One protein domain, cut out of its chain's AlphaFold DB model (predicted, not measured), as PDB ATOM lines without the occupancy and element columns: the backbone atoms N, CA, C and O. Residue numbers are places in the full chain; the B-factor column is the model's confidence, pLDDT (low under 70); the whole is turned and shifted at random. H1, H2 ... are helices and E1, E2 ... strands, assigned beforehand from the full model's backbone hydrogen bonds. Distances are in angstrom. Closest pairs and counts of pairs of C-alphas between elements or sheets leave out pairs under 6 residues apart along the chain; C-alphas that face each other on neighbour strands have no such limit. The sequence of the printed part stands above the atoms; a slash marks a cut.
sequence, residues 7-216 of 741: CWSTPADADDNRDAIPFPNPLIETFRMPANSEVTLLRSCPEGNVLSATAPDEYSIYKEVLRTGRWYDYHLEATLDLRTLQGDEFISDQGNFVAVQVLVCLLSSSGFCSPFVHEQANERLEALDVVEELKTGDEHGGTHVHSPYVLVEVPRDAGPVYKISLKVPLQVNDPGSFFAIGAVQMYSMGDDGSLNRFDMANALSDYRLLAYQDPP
ATOM      1  N   CYS A   7      10.854 -37.121  22.458       93.12
ATOM      2  CA  CYS A   7       9.782 -36.147  22.606       93.12
ATOM      3  C   CYS A   7       9.261 -35.672  21.257       93.12
ATOM      4  O   CYS A   7      10.021 -35.514  20.296       93.12
ATOM      5  N   TRP A   8       7.969 -35.388  21.223       92.56
ATOM      6  CA  TRP A   8       7.284 -34.815  20.078       92.56
ATOM      7  C   TRP A   8       6.506 -33.585  20.525       92.56
ATOM      8  O   TRP A   8       6.036 -33.527  21.662       92.56
ATOM      9  N   SER A   9       6.376 -32.614  19.628       92.44
ATOM     10  CA  SER A   9       5.499 -31.464  19.819       92.44
ATOM     11  C   SER A   9       4.525 -31.357  18.656       92.44
ATOM     12  O   SER A   9       4.941 -31.424  17.492       92.44
ATOM     13  N   THR A  10       3.259 -31.129  18.975       90.25
ATOM     14  CA  THR A  10       2.196 -30.945  17.987       90.25
ATOM     15  C   THR A  10       1.409 -29.683  18.334       90.25
ATOM     16  O   THR A  10       0.862 -29.611  19.437       90.25
ATOM     17  N   PRO A  11       1.327 -28.693  17.429       89.50
ATOM     18  CA  PRO A  11       0.445 -27.547  17.614       89.50
ATOM     19  C   PRO A  11      -1.013 -28.006  17.703       89.50
ATOM     20  O   PRO A  11      -1.464 -28.821  16.898       89.50
ATOM     21  N   ALA A  12      -1.736 -27.476  18.676       83.31
ATOM     22  CA  ALA A  12      -3.150 -27.720  18.901       83.31
ATOM     23  C   ALA A  12      -3.969 -26.540  18.374       83.31
ATOM     24  O   ALA A  12      -3.636 -25.389  18.662       83.31
ATOM     25  N   ASP A  13      -5.056 -26.814  17.653       79.94
ATOM     26  CA  ASP A  13      -6.057 -25.790  17.357       79.94
ATOM     27  C   ASP A  13      -7.121 -25.824  18.459       79.94
ATOM     28  O   ASP A  13      -7.814 -26.829  18.630       79.94
ATOM     29  N   ALA A  14      -7.206 -24.755  19.250       67.44
ATOM     30  CA  ALA A  14      -8.257 -24.604  20.255       67.44
ATOM     31  C   ALA A  14      -9.559 -24.058  19.640       67.44
ATOM     32  O   ALA A  14     -10.615 -24.146  20.271       67.44
ATOM     33  N   ASP A  15      -9.501 -23.506  18.423       71.88
ATOM     34  CA  ASP A  15     -10.669 -22.967  17.739       71.88
ATOM     35  C   ASP A  15     -11.430 -24.081  16.995       71.88
ATOM     36  O   ASP A  15     -10.848 -25.043  16.494       71.88
ATOM     37  N   ASP A  16     -12.762 -23.950  16.888       71.75
ATOM     38  CA  ASP A  16     -13.654 -24.874  16.154       71.75
ATOM     39  C   ASP A  16     -13.484 -24.730  14.628       71.75
ATOM     40  O   ASP A  16     -14.415 -24.448  13.865       71.75
ATOM     41  N   ASN A  17     -12.248 -24.880  14.166       78.88
ATOM     42  CA  ASN A  17     -11.901 -24.899  12.768       78.88
ATOM     43  C   ASN A  17     -12.439 -26.195  12.150       78.88
ATOM     44  O   ASN A  17     -12.105 -27.306  12.574       78.88
ATOM     45  N   ARG A  18     -13.317 -26.054  11.153       76.62
ATOM     46  CA  ARG A  18     -14.006 -27.183  10.505       76.62
ATOM     47  C   ARG A  18     -13.075 -28.078   9.697       76.62
ATOM     48  O   ARG A  18     -13.448 -29.211   9.415       76.62
ATOM     49  N   ASP A  19     -11.900 -27.569   9.342       81.94
ATOM     50  CA  ASP A  19     -10.894 -28.311   8.585       81.94
ATOM     51  C   ASP A  19      -9.906 -29.056   9.503       81.94
ATOM     52  O   ASP A  19      -9.063 -29.803   9.013       81.94
ATOM     53  N   ALA A  20      -9.982 -28.866  10.824       77.94
ATOM     54  CA  ALA A  20      -9.091 -29.529  11.765       77.94
ATOM     55  C   ALA A  20      -9.531 -30.983  12.023       77.94
ATOM     56  O   ALA A  20     -10.722 -31.285  12.133       77.94
ATOM     57  N   ILE A  21      -8.557 -31.888  12.106       75.62
ATOM     58  CA  ILE A  21      -8.783 -33.327  12.271       75.62
ATOM     59  C   ILE A  21      -9.018 -33.590  13.764       75.62
ATOM     60  O   ILE A  21      -8.129 -33.259  14.557       75.62
ATOM     61  N   PRO A  22     -10.183 -34.131  14.174       73.12
ATOM     62  CA  PRO A  22     -10.406 -34.510  15.564       73.12
ATOM     63  C   PRO A  22      -9.392 -35.581  15.949       73.12
ATOM     64  O   PRO A  22      -9.179 -36.515  15.187       73.12
ATOM     65  N   PHE A  23      -8.751 -35.435  17.103       71.38
ATOM     66  CA  PHE A  23      -7.719 -36.367  17.540       71.38
ATOM     67  C   PHE A  23      -8.056 -36.837  18.964       71.38
ATOM     68  O   PHE A  23      -8.063 -36.014  19.885       71.38
ATOM     69  N   PRO A  24      -8.422 -38.121  19.154       68.31
ATOM     70  CA  PRO A  24      -8.957 -38.608  20.420       68.31
ATOM     71  C   PRO A  24      -7.937 -38.457  21.551       68.31
ATOM     72  O   PRO A  24      -6.853 -39.026  21.499       68.31
ATOM     73  N   ASN A  25      -8.270 -37.718  22.612       79.56
ATOM     74  CA  ASN A  25      -7.328 -37.462  23.698       79.56
ATOM     75  C   ASN A  25      -7.973 -37.575  25.092       79.56
ATOM     76  O   ASN A  25      -9.090 -37.101  25.282       79.56
ATOM     77  N   PRO A  26      -7.279 -38.158  26.092       83.06
ATOM     78  CA  PRO A  26      -7.809 -38.297  27.454       83.06
ATOM     79  C   PRO A  26      -7.846 -36.994  28.278       83.06
ATOM     80  O   PRO A  26      -8.462 -36.975  29.341       83.06
ATOM     81  N   LEU A  27      -7.152 -35.935  27.850       86.50
ATOM     82  CA  LEU A  27      -7.049 -34.646  28.546       86.50
ATOM     83  C   LEU A  27      -7.963 -33.568  27.951       86.50
ATOM     84  O   LEU A  27      -8.461 -32.736  28.706       86.50
ATOM     85  N   ILE A  28      -8.144 -33.552  26.627       86.56
ATOM     86  CA  ILE A  28      -8.951 -32.552  25.912       86.56
ATOM     87  C   ILE A  28      -9.850 -33.282  24.906       86.56
ATOM     88  O   ILE A  28      -9.373 -33.739  23.867       86.56
ATOM     89  N   GLU A  29     -11.145 -33.391  25.201       82.38
ATOM     90  CA  GLU A  29     -12.138 -34.128  24.404       82.38
ATOM     91  C   GLU A  29     -12.292 -33.542  22.995       82.38
ATOM     92  O   GLU A  29     -12.529 -34.269  22.030       82.38
ATOM     93  N   THR A  30     -12.139 -32.223  22.858       80.38
ATOM     94  CA  THR A  30     -12.297 -31.506  21.585       80.38
ATOM     95  C   THR A  30     -10.974 -31.199  20.890       80.38
ATOM     96  O   THR A  30     -10.933 -30.299  20.051       80.38
ATOM     97  N   PHE A  31      -9.884 -31.893  21.227       80.12
ATOM     98  CA  PHE A  31      -8.582 -31.635  20.620       80.12
ATOM     99  C   PHE A  31      -8.631 -31.866  19.102       80.12
ATOM    100  O   PHE A  31      -9.040 -32.929  18.624       80.12
ATOM    101  N   ARG A  32      -8.211 -30.853  18.333       82.25
ATOM    102  CA  ARG A  32      -8.078 -30.954  16.880       82.25
ATOM    103  C   ARG A  32      -6.687 -30.542  16.423       82.25
ATOM    104  O   ARG A  32      -6.119 -29.555  16.890       82.25
ATOM    105  N   MET A  33      -6.157 -31.291  15.462       81.94
ATOM    106  CA  MET A  33      -4.920 -30.941  14.772       81.94
ATOM    107  C   MET A  33      -5.249 -30.121  13.520       81.94
ATOM    108  O   MET A  33      -6.083 -30.562  12.719       81.94
ATOM    109  N   PRO A  34      -4.606 -28.959  13.294       84.75
ATOM    110  CA  PRO A  34      -4.731 -28.249  12.025       84.75
ATOM    111  C   PRO A  34      -4.438 -29.184  10.838       84.75
ATOM    112  O   PRO A  34      -3.474 -29.942  10.874       84.75
ATOM    113  N   ALA A  35      -5.203 -29.103   9.741       79.56
ATOM    114  CA  ALA A  35      -5.027 -29.987   8.571       79.56
ATOM    115  C   ALA A  35      -3.589 -30.028   8.008       79.56
ATOM    116  O   ALA A  35      -3.190 -31.009   7.384       79.56
ATOM    117  N   ASN A  36      -2.819 -28.958   8.230       82.50
ATOM    118  CA  ASN A  36      -1.439 -28.805   7.773       82.50
ATOM    119  C   ASN A  36      -0.406 -28.860   8.914       82.50
ATOM    120  O   ASN A  36       0.752 -28.514   8.686       82.50
ATOM    121  N   SER A  37      -0.795 -29.213  10.146       81.12
ATOM    122  CA  SER A  37       0.166 -29.333  11.246       81.12
ATOM    123  C   SER A  37       0.976 -30.616  11.108       81.12
ATOM    124  O   SER A  37       0.413 -31.699  10.952       81.12
ATOM    125  N   GLU A  38       2.297 -30.502  11.213       82.31
ATOM    126  CA  GLU A  38       3.196 -31.650  11.269       82.31
ATOM    127  C   GLU A  38       3.527 -31.988  12.728       82.31
ATOM    128  O   GLU A  38       3.905 -31.115  13.515       82.31
ATOM    129  N   VAL A  39       3.434 -33.272  13.085       85.00
ATOM    130  CA  VAL A  39       3.978 -33.780  14.352       85.00
ATOM    131  C   VAL A  39       5.497 -33.659  14.284       85.00
ATOM    132  O   VAL A  39       6.155 -34.348  13.499       85.00
ATOM    133  N   THR A  40       6.071 -32.779  15.102       90.38
ATOM    134  CA  THR A  40       7.508 -32.505  15.065       90.38
ATOM    135  C   THR A  40       8.231 -33.394  16.065       90.38
ATOM    136  O   THR A  40       8.097 -33.231  17.277       90.38
ATOM    137  N   LEU A  41       9.038 -34.332  15.562       90.25
ATOM    138  CA  LEU A  41       9.985 -35.083  16.385       90.25
ATOM    139  C   LEU A  41      11.116 -34.150  16.835       90.25
ATOM    140  O   LEU A  41      11.897 -33.659  16.015       90.25
ATOM    141  N   LEU A  42      11.225 -33.927  18.142       93.19
ATOM    142  CA  LEU A  42      12.270 -33.087  18.706       93.19
ATOM    143  C   LEU A  42      13.607 -33.837  18.688       93.19
ATOM    144  O   LEU A  42      13.673 -35.037  18.949       93.19
ATOM    145  N   ARG A  43      14.704 -33.122  18.404       92.44
ATOM    146  CA  ARG A  43      16.060 -33.709  18.445       92.44
ATOM    147  C   ARG A  43      16.441 -34.194  19.842       92.44
ATOM    148  O   ARG A  43      17.195 -35.148  19.969       92.44
ATOM    149  N   SER A  44      15.939 -33.507  20.859       93.25
ATOM    150  CA  SER A  44      16.067 -33.837  22.270       93.25
ATOM    151  C   SER A  44      14.825 -33.326  22.989       93.25
ATOM    152  O   SER A  44      14.255 -32.309  22.588       93.25
ATOM    153  N   CYS A  45      14.426 -34.002  24.061       95.31
ATOM    154  CA  CYS A  45      13.401 -33.469  24.950       95.31
ATOM    155  C   CYS A  45      13.840 -32.118  25.543       95.31
ATOM    156  O   CYS A  45      15.041 -31.928  25.772       95.31
ATOM    157  N   PRO A  46      12.905 -31.182  25.792       95.38
ATOM    158  CA  PRO A  46      13.223 -29.907  26.426       95.38
ATOM    159  C   PRO A  46      13.915 -30.106  27.777       95.38
ATOM    160  O   PRO A  46      13.562 -31.008  28.541       95.38
ATOM    161  N   GLU A  47      14.921 -29.280  28.064       95.25
ATOM    162  CA  GLU A  47      15.791 -29.445  29.235       95.25
ATOM    163  C   GLU A  47      14.982 -29.524  30.542       95.25
ATOM    164  O   GLU A  47      13.985 -28.826  30.713       95.25
ATOM    165  N   GLY A  48      15.383 -30.410  31.457       93.81
ATOM    166  CA  GLY A  48      14.684 -30.627  32.728       93.81
ATOM    167  C   GLY A  48      13.488 -31.583  32.658       93.81
ATOM    168  O   GLY A  48      13.073 -32.083  33.702       93.81
ATOM    169  N   ASN A  49      12.994 -31.916  31.461       95.81
ATOM    170  CA  ASN A  49      11.974 -32.947  31.287       95.81
ATOM    171  C   ASN A  49      12.652 -34.308  31.161       95.81
ATOM    172  O   ASN A  49      13.491 -34.477  30.281       95.81
ATOM    173  N   VAL A  50      12.342 -35.260  32.039       96.00
ATOM    174  CA  VAL A  50      12.925 -36.610  32.065       96.00
ATOM    175  C   VAL A  50      11.833 -37.630  32.367       96.00
ATOM    176  O   VAL A  50      11.074 -37.430  33.303       96.00
ATOM    177  N   LEU A  51      11.786 -38.740  31.639       95.38
ATOM    178  CA  LEU A  51      10.909 -39.879  31.880       95.38
ATOM    179  C   LEU A  51      11.741 -41.139  32.080       95.38
ATOM    180  O   LEU A  51      12.629 -41.439  31.288       95.38
ATOM    181  N   SER A  52      11.421 -41.906  33.110       94.94
ATOM    182  CA  SER A  52      11.949 -43.236  33.368       94.94
ATOM    183  C   SER A  52      10.788 -44.191  33.609       94.94
ATOM    184  O   SER A  52       9.786 -43.827  34.224       94.94
ATOM    185  N   ALA A  53      10.924 -45.416  33.120       93.62
ATOM    186  CA  ALA A  53       9.972 -46.487  33.356       93.62
ATOM    187  C   ALA A  53      10.747 -47.739  33.767       93.62
ATOM    188  O   ALA A  53      11.774 -48.066  33.166       93.62
ATOM    189  N   THR A  54      10.253 -48.447  34.775       94.69
ATOM    190  CA  THR A  54      10.839 -49.701  35.246       94.69
ATOM    191  C   THR A  54       9.841 -50.847  35.109       94.69
ATOM    192  O   THR A  54       8.622 -50.655  35.068       94.69
ATOM    193  N   ALA A  55      10.378 -52.059  34.961       94.25
ATOM    194  CA  ALA A  55       9.572 -53.270  34.860       94.25
ATOM    195  C   ALA A  55       8.832 -53.550  36.183       94.25
ATOM    196  O   ALA A  55       9.297 -53.102  37.235       94.25
ATOM    197  N   PRO A  56       7.749 -54.346  36.153       94.44
ATOM    198  CA  PRO A  56       7.052 -54.774  37.362       94.44
ATOM    199  C   PRO A  56       7.988 -55.458  38.366       94.44
ATOM    200  O   PRO A  56       8.947 -56.133  37.970       94.44
ATOM    201  N   ASP A  57       7.691 -55.311  39.659       90.38
ATOM    202  CA  ASP A  57       8.495 -55.854  40.766       90.38
ATOM    203  C   ASP A  57       8.669 -57.384  40.646       90.38
ATOM    204  O   ASP A  57       9.742 -57.927  40.919       90.38
ATOM    205  N   GLU A  58       7.642 -58.087  40.155       88.25
ATOM    206  CA  GLU A  58       7.648 -59.526  39.864       88.25
ATOM    207  C   GLU A  58       8.779 -59.913  38.904       88.25
ATOM    208  O   GLU A  58       9.486 -60.907  39.100       88.25
ATOM    209  N   TYR A  59       8.989 -59.097  37.875       89.25
ATOM    210  CA  TYR A  59      10.009 -59.343  36.870       89.25
ATOM    211  C   TYR A  59      11.392 -58.883  37.342       89.25
ATOM    212  O   TYR A  59      12.375 -59.610  37.193       89.25
ATOM    213  N   SER A  60      11.483 -57.690  37.936       84.12
ATOM    214  CA  SER A  60      12.762 -57.067  38.290       84.12
ATOM    215  C   SER A  60      13.415 -57.695  39.528       84.12
ATOM    216  O   SER A  60      14.621 -57.955  39.524       84.12
ATOM    217  N   ILE A  61      12.635 -57.997  40.570       82.75
ATOM    218  CA  ILE A  61      13.141 -58.503  41.853       82.75
ATOM    219  C   ILE A  61      13.185 -60.031  41.850       82.75
ATOM    220  O   ILE A  61      14.199 -60.634  42.212       82.75
ATOM    221  N   TYR A  62      12.089 -60.665  41.431       80.56
ATOM    222  CA  TYR A  62      11.916 -62.113  41.555       80.56
ATOM    223  C   TYR A  62      12.293 -62.882  40.287       80.56
ATOM    224  O   TYR A  62      12.386 -64.112  40.323       80.56
ATOM    225  N   LYS A  63      12.563 -62.169  39.181       84.12
ATOM    226  CA  LYS A  63      12.817 -62.757  37.855       84.12
ATOM    227  C   LYS A  63      11.698 -63.711  37.438       84.12
ATOM    228  O   LYS A  63      11.948 -64.754  36.829       84.12
ATOM    229  N   GLU A  64      10.466 -63.392  37.827       86.38
ATOM    230  CA  GLU A  64       9.306 -64.170  37.431       86.38
ATOM    231  C   GLU A  64       8.949 -63.900  35.974       86.38
ATOM    232  O   GLU A  64       9.163 -62.818  35.439       86.38
ATOM    233  N   VAL A  65       8.398 -64.917  35.321       89.00
ATOM    234  CA  VAL A  65       7.885 -64.788  33.960       89.00
ATOM    235  C   VAL A  65       6.507 -64.138  34.032       89.00
ATOM    236  O   VAL A  65       5.629 -64.658  34.729       89.00
ATOM    237  N   LEU A  66       6.319 -63.030  33.311       94.69
ATOM    238  CA  LEU A  66       5.033 -62.339  33.236       94.69
ATOM    239  C   LEU A  66       4.003 -63.237  32.540       94.69
ATOM    240  O   LEU A  66       4.321 -63.967  31.598       94.69
ATOM    241  N   ARG A  67       2.766 -63.224  33.034       95.12
ATOM    242  CA  ARG A  67       1.683 -64.099  32.586       95.12
ATOM    243  C   ARG A  67       0.577 -63.306  31.927       95.12
ATOM    244  O   ARG A  67       0.191 -62.258  32.436       95.12
ATOM    245  N   THR A  68       0.043 -63.832  30.836       95.25
ATOM    246  CA  THR A  68      -1.109 -63.221  30.180       95.25
ATOM    247  C   THR A  68      -2.331 -63.225  31.102       95.25
ATOM    248  O   THR A  68      -2.451 -64.042  32.023       95.25
ATOM    249  N   GLY A  69      -3.223 -62.253  30.913       92.31
ATOM    250  CA  GLY A  69      -4.451 -62.098  31.692       92.31
ATOM    251  C   GLY A  69      -4.253 -61.646  33.145       92.31
ATOM    252  O   GLY A  69      -5.215 -61.633  33.915       92.31
ATOM    253  N   ARG A  70      -3.025 -61.300  33.556       94.94
ATOM    254  CA  ARG A  70      -2.725 -60.729  34.879       94.94
ATOM    255  C   ARG A  70      -2.381 -59.249  34.771       94.94
ATOM    256  O   ARG A  70      -1.774 -58.818  33.796       94.94
ATOM    257  N   TRP A  71      -2.754 -58.504  35.806       95.62
ATOM    258  CA  TRP A  71      -2.373 -57.109  35.986       95.62
ATOM    259  C   TRP A  71      -0.992 -57.013  36.627       95.62
ATOM    260  O   TRP A  71      -0.724 -57.704  37.611       95.62
ATOM    261  N   TYR A  72      -0.153 -56.142  36.079       96.38
ATOM    262  CA  TYR A  72       1.179 -55.835  36.584       96.38
ATOM    263  C   TYR A  72       1.350 -54.333  36.760       96.38
ATOM    264  O   TYR A  72       0.978 -53.563  35.876       96.38
ATOM    265  N   ASP A  73       1.953 -53.927  37.875       96.69
ATOM    266  CA  ASP A  73       2.220 -52.525  38.177       96.69
ATOM    267  C   ASP A  73       3.599 -52.115  37.657       96.69
ATOM    268  O   ASP A  73       4.631 -52.529  38.187       96.69
ATOM    269  N   TYR A  74       3.623 -51.268  36.635       96.19
ATOM    270  CA  TYR A  74       4.840 -50.644  36.120       96.19
ATOM    271  C   TYR A  74       5.130 -49.366  36.892       96.19
ATOM    272  O   TYR A  74       4.216 -48.570  37.096       96.19
ATOM    273  N   HIS A  75       6.381 -49.112  37.283       96.56
ATOM    274  CA  HIS A  75       6.706 -47.850  37.955       96.56
ATOM    275  C   HIS A  75       7.218 -46.829  36.952       96.56
ATOM    276  O   HIS A  75       8.133 -47.100  36.172       96.56
ATOM    277  N   LEU A  76       6.590 -45.657  36.957       96.31
ATOM    278  CA  LEU A  76       6.917 -44.554  36.068       96.31
ATOM    279  C   LEU A  76       7.323 -43.355  36.904       96.31
ATOM    280  O   LEU A  76       6.605 -42.945  37.817       96.31
ATOM    281  N   GLU A  77       8.469 -42.783  36.553       97.19
ATOM    282  CA  GLU A  77       8.995 -41.567  37.149       97.19
ATOM    283  C   GLU A  77       9.183 -40.514  36.064       97.19
ATOM    284  O   GLU A  77       9.951 -40.716  35.124       97.19
ATOM    285  N   ALA A  78       8.504 -39.379  36.191       96.88
ATOM    286  CA  ALA A  78       8.677 -38.250  35.290       96.88
ATOM    287  C   ALA A  78       9.086 -37.000  36.072       96.88
ATOM    288  O   ALA A  78       8.554 -36.713  37.138       96.88
ATOM    289  N   THR A  79      10.033 -36.237  35.546       97.19
ATOM    290  CA  THR A  79      10.292 -34.854  35.944       97.19
ATOM    291  C   THR A  79       9.871 -33.976  34.781       97.19
ATOM    292  O   THR A  79      10.291 -34.249  33.664       97.19
ATOM    293  N   LEU A  80       9.035 -32.972  35.019       95.81
ATOM    294  CA  LEU A  80       8.528 -32.057  34.000       95.81
ATOM    295  C   LEU A  80       8.942 -30.625  34.364       95.81
ATOM    296  O   LEU A  80       8.658 -30.200  35.482       95.81
ATOM    297  N   ASP A  81       9.610 -29.893  33.467       95.19
ATOM    298  CA  ASP A  81       9.934 -28.463  33.640       95.19
ATOM    299  C   ASP A  81       9.100 -27.632  32.659       95.19
ATOM    300  O   ASP A  81       9.367 -27.602  31.458       95.19
ATOM    301  N   LEU A  82       8.080 -26.953  33.184       90.19
ATOM    302  CA  LEU A  82       7.129 -26.151  32.411       90.19
ATOM    303  C   LEU A  82       7.807 -25.016  31.635       90.19
ATOM    304  O   LEU A  82       7.441 -24.730  30.496       90.19
ATOM    305  N   ARG A  83       8.875 -24.432  32.197       91.19
ATOM    306  CA  ARG A  83       9.579 -23.294  31.579       91.19
ATOM    307  C   ARG A  83      10.188 -23.658  30.235       91.19
ATOM    308  O   ARG A  83      10.309 -22.808  29.358       91.19
ATOM    309  N   THR A  84      10.604 -24.910  30.071       91.56
ATOM    310  CA  THR A  84      11.207 -25.389  28.821       91.56
ATOM    311  C   THR A  84      10.167 -25.941  27.847       91.56
ATOM    312  O   THR A  84      10.461 -26.054  26.658       91.56
ATOM    313  N   LEU A  85       8.936 -26.179  28.313       89.44
ATOM    314  CA  LEU A  85       7.751 -26.489  27.503       89.44
ATOM    315  C   LEU A  85       7.024 -25.227  26.996       89.44
ATOM    316  O   LEU A  85       5.910 -25.327  26.482       89.44
ATOM    317  N   GLN A  86       7.666 -24.057  27.121       85.19
ATOM    318  CA  GLN A  86       7.182 -22.756  26.647       85.19
ATOM    319  C   GLN A  86       5.807 -22.360  27.203       85.19
ATOM    320  O   GLN A  86       5.074 -21.668  26.514       85.19
ATOM    321  N   GLY A  87       5.450 -22.780  28.420       80.62
ATOM    322  CA  GLY A  87       4.201 -22.335  29.036       80.62
ATOM    323  C   GLY A  87       4.251 -22.252  30.553       80.62
ATOM    324  O   GLY A  87       5.155 -22.785  31.202       80.62
ATOM    325  N   ASP A  88       3.255 -21.561  31.101       83.12
ATOM    326  CA  ASP A  88       3.135 -21.282  32.535       83.12
ATOM    327  C   ASP A  88       2.239 -22.295  33.269       83.12
ATOM    328  O   ASP A  88       2.313 -22.415  34.495       83.12
ATOM    329  N   GLU A  89       1.409 -23.053  32.543       87.31
ATOM    330  CA  GLU A  89       0.511 -24.059  33.112       87.31
ATOM    331  C   GLU A  89       0.220 -25.229  32.161       87.31
ATOM    332  O   GLU A  89       0.278 -25.096  30.937       87.31
ATOM    333  N   PHE A  90      -0.122 -26.383  32.746       89.38
ATOM    334  CA  PHE A  90      -0.687 -27.511  32.008       89.38
ATOM    335  C   PHE A  90      -2.185 -27.310  31.787       89.38
ATOM    336  O   PHE A  90      -2.885 -26.891  32.709       89.38
ATOM    337  N   ILE A  91      -2.675 -27.669  30.599       88.06
ATOM    338  CA  ILE A  91      -4.073 -27.463  30.204       88.06
ATOM    339  C   ILE A  91      -4.774 -28.798  29.939       88.06
ATOM    340  O   ILE A  91      -4.270 -29.655  29.222       88.06
ATOM    341  N   SER A  92      -5.964 -28.968  30.504       90.06
ATOM    342  CA  SER A  92      -6.901 -30.047  30.196       90.06
ATOM    343  C   SER A  92      -8.332 -29.570  30.446       90.06
ATOM    344  O   SER A  92      -8.548 -28.592  31.169       90.06
ATOM    345  N   ASP A  93      -9.323 -30.285  29.916       88.12
ATOM    346  CA  ASP A  93     -10.744 -29.990  30.161       88.12
ATOM    347  C   ASP A  93     -11.122 -30.135  31.645       88.12
ATOM    348  O   ASP A  93     -12.101 -29.555  32.118       88.12
ATOM    349  N   GLN A  94     -10.327 -30.899  32.401       89.75
ATOM    350  CA  GLN A  94     -10.528 -31.165  33.825       89.75
ATOM    351  C   GLN A  94      -9.620 -30.318  34.732       89.75
ATOM    352  O   GLN A  94      -9.747 -30.395  35.953       89.75
ATOM    353  N   GLY A  95      -8.727 -29.493  34.172       91.31
ATOM    354  CA  GLY A  95      -7.790 -28.650  34.914       91.31
ATOM    355  C   GLY A  95      -6.331 -28.904  34.536       91.31
ATOM    356  O   GLY A  95      -6.000 -29.120  33.378       91.31
ATOM    357  N   ASN A  96      -5.427 -28.866  35.512       93.06
ATOM    358  CA  ASN A  96      -3.991 -28.992  35.261       93.06
ATOM    359  C   ASN A  96      -3.577 -30.468  35.351       93.06
ATOM    360  O   ASN A  96      -2.925 -30.871  36.310       93.06
ATOM    361  N   PHE A  97      -3.999 -31.291  34.391       95.00
ATOM    362  CA  PHE A  97      -3.693 -32.726  34.378       95.00
ATOM    363  C   PHE A  97      -2.651 -33.087  33.321       95.00
ATOM    364  O   PHE A  97      -2.612 -32.511  32.236       95.00
ATOM    365  N   VAL A  98      -1.855 -34.109  33.625       95.12
ATOM    366  CA  VAL A  98      -1.050 -34.837  32.639       95.12
ATOM    367  C   VAL A  98      -1.520 -36.283  32.568       95.12
ATOM    368  O   VAL A  98      -1.953 -36.850  33.572       95.12
ATOM    369  N   ALA A  99      -1.443 -36.888  31.389       94.81
ATOM    370  CA  ALA A  99      -1.846 -38.272  31.184       94.81
ATOM    371  C   ALA A  99      -0.604 -39.158  31.101       94.81
ATOM    372  O   ALA A  99       0.295 -38.914  30.297       94.81
ATOM    373  N   VAL A 100      -0.553 -40.192  31.935       95.12
ATOM    374  CA  VAL A 100       0.551 -41.155  31.984       95.12
ATOM    375  C   VAL A 100       0.042 -42.527  31.567       95.12
ATOM    376  O   VAL A 100      -1.040 -42.940  31.980       95.12
ATOM    377  N   GLN A 101       0.820 -43.250  30.766       94.88
ATOM    378  CA  GLN A 101       0.491 -44.614  30.358       94.88
ATOM    379  C   GLN A 101       1.738 -45.468  30.120       94.88
ATOM    380  O   GLN A 101       2.852 -44.962  29.970       94.88
ATOM    381  N   VAL A 102       1.529 -46.778  30.040       94.44
ATOM    382  CA  VAL A 102       2.526 -47.757  29.606       94.44
ATOM    383  C   VAL A 102       2.027 -48.449  28.357       94.44
ATOM    384  O   VAL A 102       0.877 -48.871  28.293       94.44
ATOM    385  N   LEU A 103       2.911 -48.604  27.379       92.94
ATOM    386  CA  LEU A 103       2.661 -49.363  26.165       92.94
ATOM    387  C   LEU A 103       3.653 -50.517  26.076       92.94
ATOM    388  O   LEU A 103       4.832 -50.356  26.386       92.94
ATOM    389  N   VAL A 104       3.198 -51.675  25.617       93.62
ATOM    390  CA  VAL A 104       4.046 -52.830  25.327       93.62
ATOM    391  C   VAL A 104       3.885 -53.223  23.867       93.62
ATOM    392  O   VAL A 104       2.802 -53.555  23.403       93.62
ATOM    393  N   CYS A 105       4.983 -53.151  23.127       92.38
ATOM    394  CA  CYS A 105       5.052 -53.345  21.684       92.38
ATOM    395  C   CYS A 105       5.445 -54.758  21.310       92.38
ATOM    396  O   CYS A 105       6.546 -55.179  21.656       92.38
ATOM    397  N   LEU A 106       4.622 -55.466  20.547       91.38
ATOM    398  CA  LEU A 106       4.950 -56.809  20.095       91.38
ATOM    399  C   LEU A 106       6.114 -56.760  19.089       91.38
ATOM    400  O   LEU A 106       5.997 -56.187  18.005       91.38
ATOM    401  N   LEU A 107       7.243 -57.385  19.443       88.56
ATOM    402  CA  LEU A 107       8.478 -57.362  18.643       88.56
ATOM    403  C   LEU A 107       8.345 -58.062  17.288       88.56
ATOM    404  O   LEU A 107       9.071 -57.735  16.352       88.56
ATOM    405  N   SER A 108       7.486 -59.081  17.205       83.69
ATOM    406  CA  SER A 108       7.325 -59.895  15.996       83.69
ATOM    407  C   SER A 108       6.534 -59.173  14.909       83.69
ATOM    408  O   SER A 108       6.807 -59.395  13.731       83.69
ATOM    409  N   SER A 109       5.578 -58.319  15.284       80.19
ATOM    410  CA  SER A 109       4.740 -57.576  14.339       80.19
ATOM    411  C   SER A 109       5.231 -56.149  14.114       80.19
ATOM    412  O   SER A 109       5.129 -55.633  13.001       80.19
ATOM    413  N   SER A 110       5.808 -55.512  15.136       69.62
ATOM    414  CA  SER A 110       6.194 -54.106  15.087       69.62
ATOM    415  C   SER A 110       7.661 -53.908  15.479       69.62
ATOM    416  O   SER A 110       8.094 -54.193  16.592       69.62
ATOM    417  N   GLY A 111       8.465 -53.370  14.556       64.25
ATOM    418  CA  GLY A 111       9.820 -52.900  14.884       64.25
ATOM    419  C   GLY A 111       9.816 -51.637  15.762       64.25
ATOM    420  O   GLY A 111      10.837 -51.286  16.352       64.25
ATOM    421  N   PHE A 112       8.672 -50.945  15.826       68.00
ATOM    422  CA  PHE A 112       8.424 -49.733  16.600       68.00
ATOM    423  C   PHE A 112       6.909 -49.500  16.704       68.00
ATOM    424  O   PHE A 112       6.249 -49.461  15.666       68.00
ATOM    425  N   CYS A 113       6.366 -49.277  17.904       70.94
ATOM    426  CA  CYS A 113       5.038 -48.669  18.039       70.94
ATOM    427  C   CYS A 113       5.211 -47.225  18.462       70.94
ATOM    428  O   CYS A 113       5.795 -46.917  19.503       70.94
ATOM    429  N   SER A 114       4.707 -46.341  17.612       70.50
ATOM    430  CA  SER A 114       4.523 -44.951  17.976       70.50
ATOM    431  C   SER A 114       3.205 -44.828  18.737       70.50
ATOM    432  O   SER A 114       2.202 -45.335  18.224       70.50
ATOM    433  N   PRO A 115       3.150 -44.093  19.858       62.84
ATOM    434  CA  PRO A 115       1.873 -43.716  20.460       62.84
ATOM    435  C   PRO A 115       0.971 -42.936  19.479       62.84
ATOM    436  O   PRO A 115      -0.241 -42.989  19.606       62.84
ATOM    437  N   PHE A 116       1.523 -42.308  18.431       64.88
ATOM    438  CA  PHE A 116       0.739 -41.631  17.383       64.88
ATOM    439  C   PHE A 116       0.140 -42.567  16.324       64.88
ATOM    440  O   PHE A 116      -0.874 -42.246  15.711       64.88
ATOM    441  N   VAL A 117       0.768 -43.723  16.071       63.19
ATOM    442  CA  VAL A 117       0.257 -44.697  15.083       63.19
ATOM    443  C   VAL A 117      -0.971 -45.427  15.639       63.19
ATOM    444  O   VAL A 117      -1.815 -45.872  14.868       63.19
ATOM    445  N   HIS A 118      -1.091 -45.493  16.967       61.28
ATOM    446  CA  HIS A 118      -2.237 -46.033  17.692       61.28
ATOM    447  C   HIS A 118      -3.544 -45.294  17.374       61.28
ATOM    448  O   HIS A 118      -4.532 -45.914  16.991       61.28
ATOM    449  N   GLU A 119      -3.538 -43.965  17.471       61.09
ATOM    450  CA  GLU A 119      -4.755 -43.158  17.323       61.09
ATOM    451  C   GLU A 119      -5.269 -43.189  15.867       61.09
ATOM    452  O   GLU A 119      -6.456 -43.397  15.627       61.09
ATOM    453  N   GLN A 120      -4.355 -43.178  14.886       63.00
ATOM    454  CA  GLN A 120      -4.689 -43.395  13.468       63.00
ATOM    455  C   GLN A 120      -5.186 -44.819  13.165       63.00
ATOM    456  O   GLN A 120      -5.874 -45.036  12.166       63.00
ATOM    457  N   ALA A 121      -4.798 -45.818  13.964       59.84
ATOM    458  CA  ALA A 121      -5.264 -47.189  13.784       59.84
ATOM    459  C   ALA A 121      -6.712 -47.352  14.264       59.84
ATOM    460  O   ALA A 121      -7.489 -48.003  13.570       59.84
ATOM    461  N   ASN A 122      -7.089 -46.715  15.377       62.09
ATOM    462  CA  ASN A 122      -8.472 -46.715  15.865       62.09
ATOM    463  C   ASN A 122      -9.407 -46.019  14.865       62.09
ATOM    464  O   ASN A 122     -10.419 -46.602  14.490       62.09
ATOM    465  N   GLU A 123      -9.015 -44.862  14.314       63.38
ATOM    466  CA  GLU A 123      -9.776 -44.194  13.241       63.38
ATOM    467  C   GLU A 123      -9.945 -45.082  12.000       63.38
ATOM    468  O   GLU A 123     -11.003 -45.102  11.372       63.38
ATOM    469  N   ARG A 124      -8.908 -45.846  11.626       62.47
ATOM    470  CA  ARG A 124      -9.001 -46.806  10.515       62.47
ATOM    471  C   ARG A 124      -9.952 -47.956  10.828       62.47
ATOM    472  O   ARG A 124     -10.649 -48.393   9.922       62.47
ATOM    473  N   LEU A 125      -9.963 -48.461  12.060       63.72
ATOM    474  CA  LEU A 125     -10.863 -49.539  12.481       63.72
ATOM    475  C   LEU A 125     -12.320 -49.062  12.531       63.72
ATOM    476  O   LEU A 125     -13.197 -49.751  12.009       63.72
ATOM    477  N   GLU A 126     -12.560 -47.853  13.042       67.75
ATOM    478  CA  GLU A 126     -13.868 -47.193  12.992       67.75
ATOM    479  C   GLU A 126     -14.324 -46.946  11.548       67.75
ATOM    480  O   GLU A 126     -15.459 -47.257  11.190       67.75
ATOM    481  N   ALA A 127     -13.431 -46.472  10.671       70.31
ATOM    482  CA  ALA A 127     -13.727 -46.283   9.248       70.31
ATOM    483  C   ALA A 127     -14.028 -47.599   8.504       70.31
ATOM    484  O   ALA A 127     -14.631 -47.574   7.428       70.31
ATOM    485  N   LEU A 128     -13.606 -48.740   9.055       72.44
ATOM    486  CA  LEU A 128     -13.875 -50.079   8.531       72.44
ATOM    487  C   LEU A 128     -15.106 -50.747   9.171       72.44
ATOM    488  O   LEU A 128     -15.373 -51.904   8.850       72.44
ATOM    489  N   ASP A 129     -15.853 -50.041  10.030       74.69
ATOM    490  CA  ASP A 129     -17.021 -50.563  10.766       74.69
ATOM    491  C   ASP A 129     -16.684 -51.802  11.627       74.69
ATOM    492  O   ASP A 129     -17.520 -52.673  11.880       74.69
ATOM    493  N   VAL A 130     -15.428 -51.910  12.078       70.50
ATOM    494  CA  VAL A 130     -14.979 -52.963  12.998       70.50
ATOM    495  C   VAL A 130     -15.245 -52.480  14.423       70.50
ATOM    496  O   VAL A 130     -14.381 -51.902  15.071       70.50
ATOM    497  N   VAL A 131     -16.474 -52.694  14.899       63.28
ATOM    498  CA  VAL A 131     -16.971 -52.235  16.216       63.28
ATOM    499  C   VAL A 131     -16.717 -53.268  17.330       63.28
ATOM    500  O   VAL A 131     -17.492 -53.373  18.280       63.28
ATOM    501  N   GLU A 132     -15.677 -54.100  17.227       69.38
ATOM    502  CA  GLU A 132     -15.323 -54.962  18.362       69.38
ATOM    503  C   GLU A 132     -14.742 -54.093  19.482       69.38
ATOM    504  O   GLU A 132     -13.682 -53.488  19.340       69.38
ATOM    505  N   GLU A 133     -15.472 -54.006  20.597       71.50
ATOM    506  CA  GLU A 133     -15.025 -53.333  21.813       71.50
ATOM    507  C   GLU A 133     -13.779 -54.058  22.339       71.50
ATOM    508  O   GLU A 133     -13.871 -55.158  22.897       71.50
ATOM    509  N   LEU A 134     -12.605 -53.465  22.101       66.50
ATOM    510  CA  LEU A 134     -11.320 -53.996  22.555       66.50
ATOM    511  C   LEU A 134     -11.345 -54.114  24.080       66.50
ATOM    512  O   LEU A 134     -11.604 -53.136  24.790       66.50
ATOM    513  N   LYS A 135     -11.094 -55.318  24.604       81.00
ATOM    514  CA  LYS A 135     -11.025 -55.513  26.051       81.00
ATOM    515  C   LYS A 135      -9.686 -55.009  26.552       81.00
ATOM    516  O   LYS A 135      -8.681 -54.985  25.846       81.00
ATOM    517  N   THR A 136      -9.650 -54.643  27.827       81.88
ATOM    518  CA  THR A 136      -8.398 -54.249  28.463       81.88
ATOM    519  C   THR A 136      -7.360 -55.364  28.352       81.88
ATOM    520  O   THR A 136      -7.597 -56.497  28.776       81.88
ATOM    521  N   GLY A 137      -6.205 -55.012  27.796       83.38
ATOM    522  CA  GLY A 137      -5.089 -55.920  27.583       83.38
ATOM    523  C   GLY A 137      -5.053 -56.619  26.226       83.38
ATOM    524  O   GLY A 137      -4.097 -57.356  25.988       83.38
ATOM    525  N   ASP A 138      -6.046 -56.397  25.361       84.56
ATOM    526  CA  ASP A 138      -6.031 -56.887  23.980       84.56
ATOM    527  C   ASP A 138      -5.045 -56.074  23.126       84.56
ATOM    528  O   ASP A 138      -4.703 -54.931  23.440       84.56
ATOM    529  N   GLU A 139      -4.569 -56.667  22.034       82.62
ATOM    530  CA  GLU A 139      -3.714 -55.979  21.072       82.62
ATOM    531  C   GLU A 139      -4.478 -54.936  20.244       82.62
ATOM    532  O   GLU A 139      -5.413 -55.236  19.502       82.62
ATOM    533  N   HIS A 140      -3.994 -53.698  20.269       79.25
ATOM    534  CA  HIS A 140      -4.480 -52.618  19.423       79.25
ATOM    535  C   HIS A 140      -3.729 -52.619  18.089       79.25
ATOM    536  O   HIS A 140      -2.493 -52.557  18.020       79.25
ATOM    537  N   GLY A 141      -4.492 -52.730  16.998       75.31
ATOM    538  CA  GLY A 141      -3.960 -52.786  15.635       75.31
ATOM    539  C   GLY A 141      -2.960 -53.928  15.392       75.31
ATOM    540  O   GLY A 141      -2.152 -53.815  14.472       75.31
ATOM    541  N   GLY A 142      -2.958 -54.976  16.231       78.56
ATOM    542  CA  GLY A 142      -2.034 -56.122  16.158       78.56
ATOM    543  C   GLY A 142      -0.560 -55.787  16.422       78.56
ATOM    544  O   GLY A 142       0.341 -56.488  15.952       78.56
ATOM    545  N   THR A 143      -0.280 -54.659  17.084       83.50
ATOM    546  CA  THR A 143       1.101 -54.170  17.267       83.50
ATOM    547  C   THR A 143       1.491 -53.930  18.715       83.50
ATOM    548  O   THR A 143       2.671 -54.050  19.043       83.50
ATOM    549  N   HIS A 144       0.549 -53.587  19.589       89.62
ATOM    550  CA  HIS A 144       0.854 -53.267  20.979       89.62
ATOM    551  C   HIS A 144      -0.362 -53.389  21.885       89.62
ATOM    552  O   HIS A 144      -1.495 -53.373  21.420       89.62
ATOM    553  N   VAL A 145      -0.102 -53.427  23.185       91.44
ATOM    554  CA  VAL A 145      -1.101 -53.303  24.247       91.44
ATOM    555  C   VAL A 145      -0.777 -52.048  25.052       91.44
ATOM    556  O   VAL A 145       0.400 -51.745  25.263       91.44
ATOM    557  N   HIS A 146      -1.784 -51.302  25.497       91.00
ATOM    558  CA  HIS A 146      -1.586 -50.136  26.358       91.00
ATOM    559  C   HIS A 146      -2.319 -50.287  27.689       91.00
ATOM    560  O   HIS A 146      -3.327 -50.987  27.808       91.00
ATOM    561  N   SER A 147      -1.805 -49.608  28.709       93.62
ATOM    562  CA  SER A 147      -2.507 -49.448  29.971       93.62
ATOM    563  C   SER A 147      -3.670 -48.472  29.784       93.62
ATOM    564  O   SER A 147      -3.676 -47.678  28.838       93.62
ATOM    565  N   PRO A 148      -4.640 -48.448  30.703       90.50
ATOM    566  CA  PRO A 148      -5.481 -47.272  30.867       90.50
ATOM    567  C   PRO A 148      -4.619 -46.024  31.120       90.50
ATOM    568  O   PRO A 148      -3.527 -46.120  31.693       90.50
ATOM    569  N   TYR A 149      -5.120 -44.854  30.722       91.62
ATOM    570  CA  TYR A 149      -4.501 -43.583  31.088       91.62
ATOM    571  C   TYR A 149      -4.668 -43.324  32.586       91.62
ATOM    572  O   TYR A 149      -5.768 -43.430  33.131       91.62
ATOM    573  N   VAL A 150      -3.579 -42.934  33.242       94.62
ATOM    574  CA  VAL A 150      -3.593 -42.420  34.611       94.62
ATOM    575  C   VAL A 150      -3.456 -40.905  34.546       94.62
ATOM    576  O   VAL A 150      -2.408 -40.386  34.160       94.62
ATOM    577  N   LEU A 151      -4.529 -40.197  34.899       95.62
ATOM    578  CA  LEU A 151      -4.537 -38.738  34.963       95.62
ATOM    579  C   LEU A 151      -3.911 -38.284  36.283       95.62
ATOM    580  O   LEU A 151      -4.375 -38.657  37.361       95.62
ATOM    581  N   VAL A 152      -2.852 -37.485  36.198       96.06
ATOM    582  CA  VAL A 152      -2.125 -36.954  37.355       96.06
ATOM    583  C   VAL A 152      -2.350 -35.451  37.424       96.06
ATOM    584  O   VAL A 152      -1.970 -34.724  36.508       96.06
ATOM    585  N   GLU A 153      -2.962 -34.991  38.513       95.81
ATOM    586  CA  GLU A 153      -3.131 -33.564  38.782       95.81
ATOM    587  C   GLU A 153      -1.768 -32.927  39.096       95.81
ATOM    588  O   GLU A 153      -0.971 -33.461  39.877       95.81
ATOM    589  N   VAL A 154      -1.500 -31.779  38.480       93.38
ATOM    590  CA  VAL A 154      -0.328 -30.942  38.721       93.38
ATOM    591  C   VAL A 154      -0.781 -29.688  39.469       93.38
ATOM    592  O   VAL A 154      -1.456 -28.836  38.883       93.38
ATOM    593  N   PRO A 155      -0.423 -29.534  40.757       91.62
ATOM    594  CA  PRO A 155      -0.823 -28.366  41.530       91.62
ATOM    595  C   PRO A 155      -0.288 -27.072  40.906       91.62
ATOM    596  O   PRO A 155       0.889 -26.980  40.557       91.62
ATOM    597  N   ARG A 156      -1.137 -26.040  40.810       88.06
ATOM    598  CA  ARG A 156      -0.770 -24.716  40.261       88.06
ATOM    599  C   ARG A 156       0.366 -24.030  41.026       88.06
ATOM    600  O   ARG A 156       1.041 -23.162  40.488       88.06
ATOM    601  N   ASP A 157       0.566 -24.405  42.282       90.06
ATOM    602  CA  ASP A 157       1.577 -23.874  43.193       90.06
ATOM    603  C   ASP A 157       2.843 -24.744  43.292       90.06
ATOM    604  O   ASP A 157       3.773 -24.373  44.009       90.06
ATOM    605  N   ALA A 158       2.932 -25.861  42.554       82.88
ATOM    606  CA  ALA A 158       4.060 -26.801  42.617       82.88
ATOM    607  C   ALA A 158       5.405 -26.218  42.130       82.88
ATOM    608  O   ALA A 158       6.455 -26.845  42.286       82.88
ATOM    609  N   GLY A 159       5.394 -25.005  41.574       88.12
ATOM    610  CA  GLY A 159       6.546 -24.386  40.932       88.12
ATOM    611  C   GLY A 159       6.775 -24.928  39.517       88.12
ATOM    612  O   GLY A 159       5.999 -25.739  39.020       88.12
ATOM    613  N   PRO A 160       7.843 -24.478  38.839       89.62
ATOM    614  CA  PRO A 160       8.047 -24.787  37.427       89.62
ATOM    615  C   PRO A 160       8.519 -26.222  37.161       89.62
ATOM    616  O   PRO A 160       8.462 -26.661  36.020       89.62
ATOM    617  N   VAL A 161       9.012 -26.935  38.183       94.00
ATOM    618  CA  VAL A 161       9.531 -28.304  38.056       94.00
ATOM    619  C   VAL A 161       8.675 -29.246  38.882       94.00
ATOM    620  O   VAL A 161       8.670 -29.166  40.110       94.00
ATOM    621  N   TYR A 162       8.013 -30.181  38.215       94.00
ATOM    622  CA  TYR A 162       7.142 -31.162  38.838       94.00
ATOM    623  C   TYR A 162       7.730 -32.567  38.746       94.00
ATOM    624  O   TYR A 162       8.313 -32.938  37.730       94.00
ATOM    625  N   LYS A 163       7.587 -33.355  39.813       96.25
ATOM    626  CA  LYS A 163       8.032 -34.751  39.856       96.25
ATOM    627  C   LYS A 163       6.843 -35.665  40.076       96.25
ATOM    628  O   LYS A 163       6.109 -35.518  41.045       96.25
ATOM    629  N   ILE A 164       6.718 -36.632  39.189       96.44
ATOM    630  CA  ILE A 164       5.670 -37.632  39.137       96.44
ATOM    631  C   ILE A 164       6.326 -38.980  39.409       96.44
ATOM    632  O   ILE A 164       7.330 -39.311  38.785       96.44
ATOM    633  N   SER A 165       5.768 -39.751  40.337       96.88
ATOM    634  CA  SER A 165       6.156 -41.138  40.598       96.88
ATOM    635  C   SER A 165       4.884 -41.926  40.884       96.88
ATOM    636  O   SER A 165       4.178 -41.624  41.849       96.88
ATOM    637  N   LEU A 166       4.540 -42.875  40.012       96.88
ATOM    638  CA  LEU A 166       3.325 -43.679  40.145       96.88
ATOM    639  C   LEU A 166       3.517 -45.110  39.650       96.88
ATOM    640  O   LEU A 166       4.429 -45.411  38.881       96.88
ATOM    641  N   LYS A 167       2.586 -45.966  40.071       96.88
ATOM    642  CA  LYS A 167       2.385 -47.305  39.525       96.88
ATOM    643  C   LYS A 167       1.279 -47.263  38.475       96.88
ATOM    644  O   LYS A 167       0.193 -46.763  38.756       96.88
ATOM    645  N   VAL A 168       1.560 -47.784  37.287       96.50
ATOM    646  CA  VAL A 168       0.616 -47.879  36.174       96.50
ATOM    647  C   VAL A 168       0.273 -49.353  35.950       96.50
ATOM    648  O   VAL A 168       1.157 -50.120  35.554       96.50
ATOM    649  N   PRO A 169      -0.981 -49.767  36.200       96.44
ATOM    650  CA  PRO A 169      -1.390 -51.148  36.015       96.44
ATOM    651  C   PRO A 169      -1.570 -51.453  34.523       96.44
ATOM    652  O   PRO A 169      -2.258 -50.730  33.802       96.44
ATOM    653  N   LEU A 170      -0.981 -52.553  34.064       95.81
ATOM    654  CA  LEU A 170      -1.117 -53.058  32.700       95.81
ATOM    655  C   LEU A 170      -1.478 -54.544  32.724       95.81
ATOM    656  O   LEU A 170      -0.834 -55.337  33.411       95.81
ATOM    657  N   GLN A 171      -2.480 -54.916  31.934       95.94
ATOM    658  CA  GLN A 171      -2.805 -56.299  31.602       95.94
ATOM    659  C   GLN A 171      -2.402 -56.561  30.151       95.94
ATOM    660  O   GLN A 171      -2.565 -55.687  29.310       95.94
ATOM    661  N   VAL A 172      -1.884 -57.753  29.862       95.50
ATOM    662  CA  VAL A 172      -1.584 -58.214  28.497       95.50
ATOM    663  C   VAL A 172      -2.269 -59.555  28.311       95.50
ATOM    664  O   VAL A 172      -2.053 -60.452  29.123       95.50
ATOM    665  N   ASN A 173      -3.117 -59.696  27.300       94.62
ATOM    666  CA  ASN A 173      -3.883 -60.922  27.071       94.62
ATOM    667  C   ASN A 173      -3.182 -61.883  26.105       94.62
ATOM    668  O   ASN A 173      -3.406 -63.088  26.199       94.62
ATOM    669  N   ASP A 174      -2.274 -61.371  25.275       93.94
ATOM    670  CA  ASP A 174      -1.580 -62.150  24.256       93.94
ATOM    671  C   ASP A 174      -0.136 -62.502  24.664       93.94
ATOM    672  O   ASP A 174       0.610 -61.659  25.180       93.94
ATOM    673  N   PRO A 175       0.300 -63.761  24.478       94.50
ATOM    674  CA  PRO A 175       1.662 -64.164  24.792       94.50
ATOM    675  C   PRO A 175       2.630 -63.628  23.734       94.50
ATOM    676  O   PRO A 175       2.341 -63.606  22.540       94.50
ATOM    677  N   GLY A 176       3.837 -63.251  24.144       93.69
ATOM    678  CA  GLY A 176       4.803 -62.687  23.211       93.69
ATOM    679  C   GLY A 176       6.011 -62.052  23.874       93.69
ATOM    680  O   GLY A 176       6.123 -61.963  25.096       93.69
ATOM    681  N   SER A 177       6.947 -61.617  23.032       93.38
ATOM    682  CA  SER A 177       8.052 -60.757  23.452       93.38
ATOM    683  C   SER A 177       7.708 -59.319  23.110       93.38
ATOM    684  O   SER A 177       7.501 -58.989  21.940       93.38
ATOM    685  N   PHE A 178       7.681 -58.474  24.130       93.81
ATOM    686  CA  PHE A 178       7.263 -57.095  24.020       93.81
ATOM    687  C   PHE A 178       8.388 -56.128  24.369       93.81
ATOM    688  O   PHE A 178       9.217 -56.392  25.241       93.81
ATOM    689  N   PHE A 179       8.380 -54.978  23.708       92.38
ATOM    690  CA  PHE A 179       9.185 -53.818  24.044       92.38
ATOM    691  C   PHE A 179       8.330 -52.813  24.814       92.38
ATOM    692  O   PHE A 179       7.379 -52.261  24.267       92.38
ATOM    693  N   ALA A 180       8.641 -52.593  26.087       92.75
ATOM    694  CA  ALA A 180       7.835 -51.744  26.955       92.75
ATOM    695  C   ALA A 180       8.307 -50.278  26.928       92.75
ATOM    696  O   ALA A 180       9.510 -49.992  26.912       92.75
ATOM    697  N   ILE A 181       7.348 -49.355  26.930       93.31
ATOM    698  CA  ILE A 181       7.531 -47.911  26.798       93.31
ATOM    699  C   ILE A 181       6.651 -47.227  27.843       93.31
ATOM    700  O   ILE A 181       5.440 -47.431  27.862       93.31
ATOM    701  N   GLY A 182       7.240 -46.388  28.690       94.19
ATOM    702  CA  GLY A 182       6.473 -45.406  29.451       94.19
ATOM    703  C   GLY A 182       6.201 -44.189  28.576       94.19
ATOM    704  O   GLY A 182       7.096 -43.761  27.845       94.19
ATOM    705  N   ALA A 183       4.997 -43.630  28.652       94.38
ATOM    706  CA  ALA A 183       4.624 -42.426  27.925       94.38
ATOM    707  C   ALA A 183       3.900 -41.421  28.829       94.38
ATOM    708  O   ALA A 183       3.107 -41.797  29.693       94.38
ATOM    709  N   VAL A 184       4.170 -40.137  28.604       95.12
ATOM    710  CA  VAL A 184       3.498 -39.009  29.254       95.12
ATOM    711  C   VAL A 184       3.023 -38.048  28.175       95.12
ATOM    712  O   VAL A 184       3.798 -37.680  27.292       95.12
ATOM    713  N   GLN A 185       1.762 -37.641  28.261       93.44
ATOM    714  CA  GLN A 185       1.141 -36.648  27.394       93.44
ATOM    715  C   GLN A 185       0.738 -35.439  28.227       93.44
ATOM    716  O   GLN A 185       0.199 -35.578  29.329       93.44
ATOM    717  N   MET A 186       1.005 -34.254  27.700       94.00
ATOM    718  CA  MET A 186       0.688 -32.996  28.360       94.00
ATOM    719  C   MET A 186       0.410 -31.904  27.334       94.00
ATOM    720  O   MET A 186       0.905 -31.956  26.209       94.00
ATOM    721  N   TYR A 187      -0.351 -30.897  27.742       92.19
ATOM    722  CA  TYR A 187      -0.607 -29.708  26.939       92.19
ATOM    723  C   TYR A 187      -0.116 -28.478  27.677       92.19
ATOM    724  O   TYR A 187      -0.294 -28.375  28.888       92.19
ATOM    725  N   SER A 188       0.487 -27.561  26.937       92.62
ATOM    726  CA  SER A 188       1.037 -26.308  27.441       92.62
ATOM    727  C   SER A 188       0.600 -25.174  26.519       92.62
ATOM    728  O   SER A 188       0.523 -25.369  25.304       92.62
ATOM    729  N   MET A 189       0.297 -24.004  27.078       89.56
ATOM    730  CA  MET A 189      -0.012 -22.805  26.297       89.56
ATOM    731  C   MET A 189       1.219 -21.915  26.192       89.56
ATOM    732  O   MET A 189       1.791 -21.526  27.206       89.56
ATOM    733  N   GLY A 190       1.586 -21.608  24.952       87.38
ATOM    734  CA  GLY A 190       2.630 -20.666  24.585       87.38
ATOM    735  C   GLY A 190       2.349 -19.251  25.076       87.38
ATOM    736  O   GLY A 190       1.194 -18.857  25.243       87.38
ATOM    737  N   ASP A 191       3.404 -18.443  25.194       87.25
ATOM    738  CA  ASP A 191       3.300 -16.997  25.455       87.25
ATOM    739  C   ASP A 191       2.431 -16.259  24.413       87.25
ATOM    740  O   ASP A 191       1.884 -15.187  24.677       87.25
ATOM    741  N   ASP A 192       2.312 -16.820  23.207       88.50
ATOM    742  CA  ASP A 192       1.484 -16.323  22.107       88.50
ATOM    743  C   ASP A 192       0.024 -16.816  22.158       88.50
ATOM    744  O   ASP A 192      -0.767 -16.487  21.273       88.50
ATOM    745  N   GLY A 193      -0.338 -17.585  23.188       87.38
ATOM    746  CA  GLY A 193      -1.638 -18.233  23.335       87.38
ATOM    747  C   GLY A 193      -1.792 -19.511  22.505       87.38
ATOM    748  O   GLY A 193      -2.874 -20.098  22.515       87.38
ATOM    749  N   SER A 194      -0.750 -19.959  21.793       88.31
ATOM    750  CA  SER A 194      -0.806 -21.212  21.038       88.31
ATOM    751  C   SER A 194      -0.823 -22.405  21.989       88.31
ATOM    752  O   SER A 194       0.019 -22.539  22.874       88.31
ATOM    753  N   LEU A 195      -1.793 -23.296  21.825       89.56
ATOM    754  CA  LEU A 195      -1.833 -24.535  22.586       89.56
ATOM    755  C   LEU A 195      -0.900 -25.542  21.900       89.56
ATOM    756  O   LEU A 195      -0.975 -25.748  20.693       89.56
ATOM    757  N   ASN A 196      -0.004 -26.165  22.653       91.44
ATOM    758  CA  ASN A 196       0.922 -27.172  22.146       91.44
ATOM    759  C   ASN A 196       0.777 -28.456  22.957       91.44
ATOM    760  O   ASN A 196       0.815 -28.441  24.189       91.44
ATOM    761  N   ARG A 197       0.643 -29.580  22.255       91.75
ATOM    762  CA  ARG A 197       0.726 -30.922  22.829       91.75
ATOM    763  C   ARG A 197       2.182 -31.358  22.855       91.75
ATOM    764  O   ARG A 197       2.864 -31.299  21.831       91.75
ATOM    765  N   PHE A 198       2.627 -31.847  24.001       93.12
ATOM    766  CA  PHE A 198       3.909 -32.509  24.165       93.12
ATOM    767  C   PHE A 198       3.683 -33.963  24.567       93.12
ATOM    768  O   PHE A 198       2.998 -34.263  25.545       93.12
ATOM    769  N   ASP A 199       4.311 -34.863  23.826       92.31
ATOM    770  CA  ASP A 199       4.362 -36.282  24.145       92.31
ATOM    771  C   ASP A 199       5.820 -36.627  24.471       92.31
ATOM    772  O   ASP A 199       6.747 -36.199  23.778       92.31
ATOM    773  N   MET A 200       6.034 -37.406  25.525       93.81
ATOM    774  CA  MET A 200       7.341 -37.919  25.922       93.81
ATOM    775  C   MET A 200       7.240 -39.426  26.098       93.81
ATOM    776  O   MET A 200       6.331 -39.912  26.765       93.81
ATOM    777  N   ALA A 201       8.179 -40.168  25.522       93.44
ATOM    778  CA  ALA A 201       8.250 -41.612  25.659       93.44
ATOM    779  C   ALA A 201       9.666 -42.059  26.005       93.44
ATOM    780  O   ALA A 201      10.642 -41.568  25.434       93.44
ATOM    781  N   ASN A 202       9.783 -43.032  26.903       93.25
ATOM    782  CA  ASN A 202      11.055 -43.678  27.188       93.25
ATOM    783  C   ASN A 202      10.891 -45.192  27.299       93.25
ATOM    784  O   ASN A 202       9.900 -45.697  27.828       93.25
ATOM    785  N   ALA A 203      11.884 -45.917  26.796       90.62
ATOM    786  CA  ALA A 203      11.967 -47.356  26.972       90.62
ATOM    787  C   ALA A 203      12.296 -47.696  28.428       90.62
ATOM    788  O   ALA A 203      12.958 -46.916  29.117       90.62
ATOM    789  N   LEU A 204      11.895 -48.886  28.878       89.75
ATOM    790  CA  LEU A 204      12.255 -49.350  30.216       89.75
ATOM    791  C   LEU A 204      13.780 -49.363  30.423       89.75
ATOM    792  O   LEU A 204      14.526 -49.872  29.578       89.75
ATOM    793  N   SER A 205      14.231 -48.826  31.561       82.69
ATOM    794  CA  SER A 205      15.656 -48.637  31.865       82.69
ATOM    795  C   SER A 205      16.403 -49.961  32.044       82.69
ATOM    796  O   SER A 205      17.505 -50.127  31.519       82.69
ATOM    797  N   ASP A 206      15.778 -50.909  32.744       80.19
ATOM    798  CA  ASP A 206      16.454 -52.114  33.243       80.19
ATOM    799  C   ASP A 206      16.233 -53.321  32.324       80.19
ATOM    800  O   ASP A 206      17.117 -54.161  32.145       80.19
ATOM    801  N   TYR A 207      15.054 -53.388  31.698       81.06
ATOM    802  CA  TYR A 207      14.630 -54.510  30.868       81.06
ATOM    803  C   TYR A 207      13.819 -54.019  29.679       81.06
ATOM    804  O   TYR A 207      12.627 -53.746  29.773       81.06
ATOM    805  N   ARG A 208      14.484 -53.934  28.528       82.50
ATOM    806  CA  ARG A 208      13.852 -53.485  27.281       82.50
ATOM    807  C   ARG A 208      12.900 -54.512  26.685       82.50
ATOM    808  O   ARG A 208      12.004 -54.132  25.946       82.50
ATOM    809  N   LEU A 209      13.139 -55.792  26.962       89.81
ATOM    810  CA  LEU A 209      12.353 -56.905  26.447       89.81
ATOM    811  C   LEU A 209      11.669 -57.613  27.610       89.81
ATOM    812  O   LEU A 209      12.339 -58.082  28.531       89.81
ATOM    813  N   LEU A 210      10.346 -57.691  27.537       93.44
ATOM    814  CA  LEU A 210       9.500 -58.411  28.475       93.44
ATOM    815  C   LEU A 210       8.840 -59.570  27.740       93.44
ATOM    816  O   LEU A 210       8.294 -59.387  26.659       93.44
ATOM    817  N   ALA A 211       8.896 -60.764  28.318       93.62
ATOM    818  CA  ALA A 211       8.198 -61.920  27.778       93.62
ATOM    819  C   ALA A 211       6.933 -62.172  28.600       93.62
ATOM    820  O   ALA A 211       7.026 -62.447  29.798       93.62
ATOM    821  N   TYR A 212       5.780 -62.100  27.942       95.00
ATOM    822  CA  TYR A 212       4.513 -62.576  28.483       95.00
ATOM    823  C   TYR A 212       4.257 -63.983  27.967       95.00
ATOM    824  O   TYR A 212       4.417 -64.266  26.780       95.00
ATOM    825  N   GLN A 213       3.875 -64.878  28.866       94.62
ATOM    826  CA  GLN A 213       3.524 -66.250  28.534       94.62
ATOM    827  C   GLN A 213       2.126 -66.574  29.024       94.62
ATOM    828  O   GLN A 213       1.692 -66.062  30.056       94.62
ATOM    829  N   ASP A 214       1.471 -67.516  28.364       94.19
ATOM    830  CA  ASP A 214       0.212 -68.038  28.868       94.19
ATOM    831  C   ASP A 214       0.349 -68.624  30.279       94.19
ATOM    832  O   ASP A 214       1.440 -69.065  30.689       94.19
ATOM    833  N   PRO A 215      -0.738 -68.612  31.074       91.94
ATOM    834  CA  PRO A 215      -0.768 -69.358  32.317       91.94
ATOM    835  C   PRO A 215      -0.418 -70.824  32.025       91.94
ATOM    836  O   PRO A 215      -0.897 -71.389  31.039       91.94
ATOM    837  N   PRO A 216       0.419 -71.458  32.863       92.31
ATOM    838  CA  PRO A 216       0.916 -72.786  32.559       92.31
ATOM    839  C   PRO A 216      -0.234 -73.783  32.449       92.31
ATOM    840  O   PRO A 216      -1.089 -73.869  33.338       92.31
TER     841      PRO A 216
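This is residues 7 to 216 of the 741 residues of the protein "Predicted protein" of Phaeodactylum tricornutum (strain CCAP 1055/1) (UniProt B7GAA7). Two strongly twisted sheets lie face to face as a sandwich, a large branched one of E1, E4, E5, E6, E8, E9 and E10 and a small one of E2, E3 and E7, their strands crossed at 40 degrees. The large sheet curls round residues 115 to 118 of H3, which lies on the side away from the small sheet. The printed part has 210 residues with three named helices and ten named strands, in the order E1 E2 H1 E3 H2 E4 H3 E5 E6 E7 E8 E9 E10; both sheets are antiparallel. The class is mixed, with under half of the residues in named elements, and the whole is compact, with a radius of gyration of the C-alphas of 17.5 A and spans of 57 by 43 by 30 A.

Start at edge strand E1, residues 7 to 12, antiparallel to E9, residues 195 to 203, with N 8 and O 199 2.9 A apart. Next look at E2, residues 50 to 54, E3, residues 71 to 81, and E7, residues 161 to 171, which form the small sheet in that order, with N 52 and O 77 at 2.8 A and N 74 and O 168 at 2.9 A. H1, residues 57 to 60, only grazes this sheet; H2, residues 82 to 85, only grazes the large one. Beside E4, residues 97 to 106, find E5, residues 144 to 146, and E6, residues 150 to 153, on one side, and E8, residues 176 to 189, on the other side; N 104 and O 145 are 2.8 A apart, N 100 and O 150 2.9 A, N 101 and O 183 2.9 A. E8 and E9 form a hairpin, with N 184 and O 200 at 2.8 A; E9 and E10, residues 209 to 213, lie on one side of E8, with N 178 and O 210 at 2.8 A. Across the sandwich, the closest C-alphas of E2 and E8 are those of Ala 53 and Gly 182, 5.4 A apart. H3, residues 115 to 127, is on the large sheet and near E5; 7 of its 9 O i to N i+4 pairs are within hydrogen-bond range, while H1 and H2 are too short for such a pair.

Find C-alpha 7 at (9.782, -36.147, 22.606), where E1 begins. E3 and E7 each run 31.3 A, E4 29.3 A, H3 19.4 A, E9 27.0 A, and E8 40.3 A from C-alpha 176 at (4.803, -62.687, 23.211). E10 ends at C-alpha 213, (3.524, -66.250, 28.534).

The farthest C-alphas, Asp 192 and Pro 216, are 57.4 A apart. The printed part has no cut; the links E1 to E2, H2 to E4 and H3 to E5 are long. Mean pLDDT of the printed part is 86.7, with 20 residues under 70, among them 115 to 126.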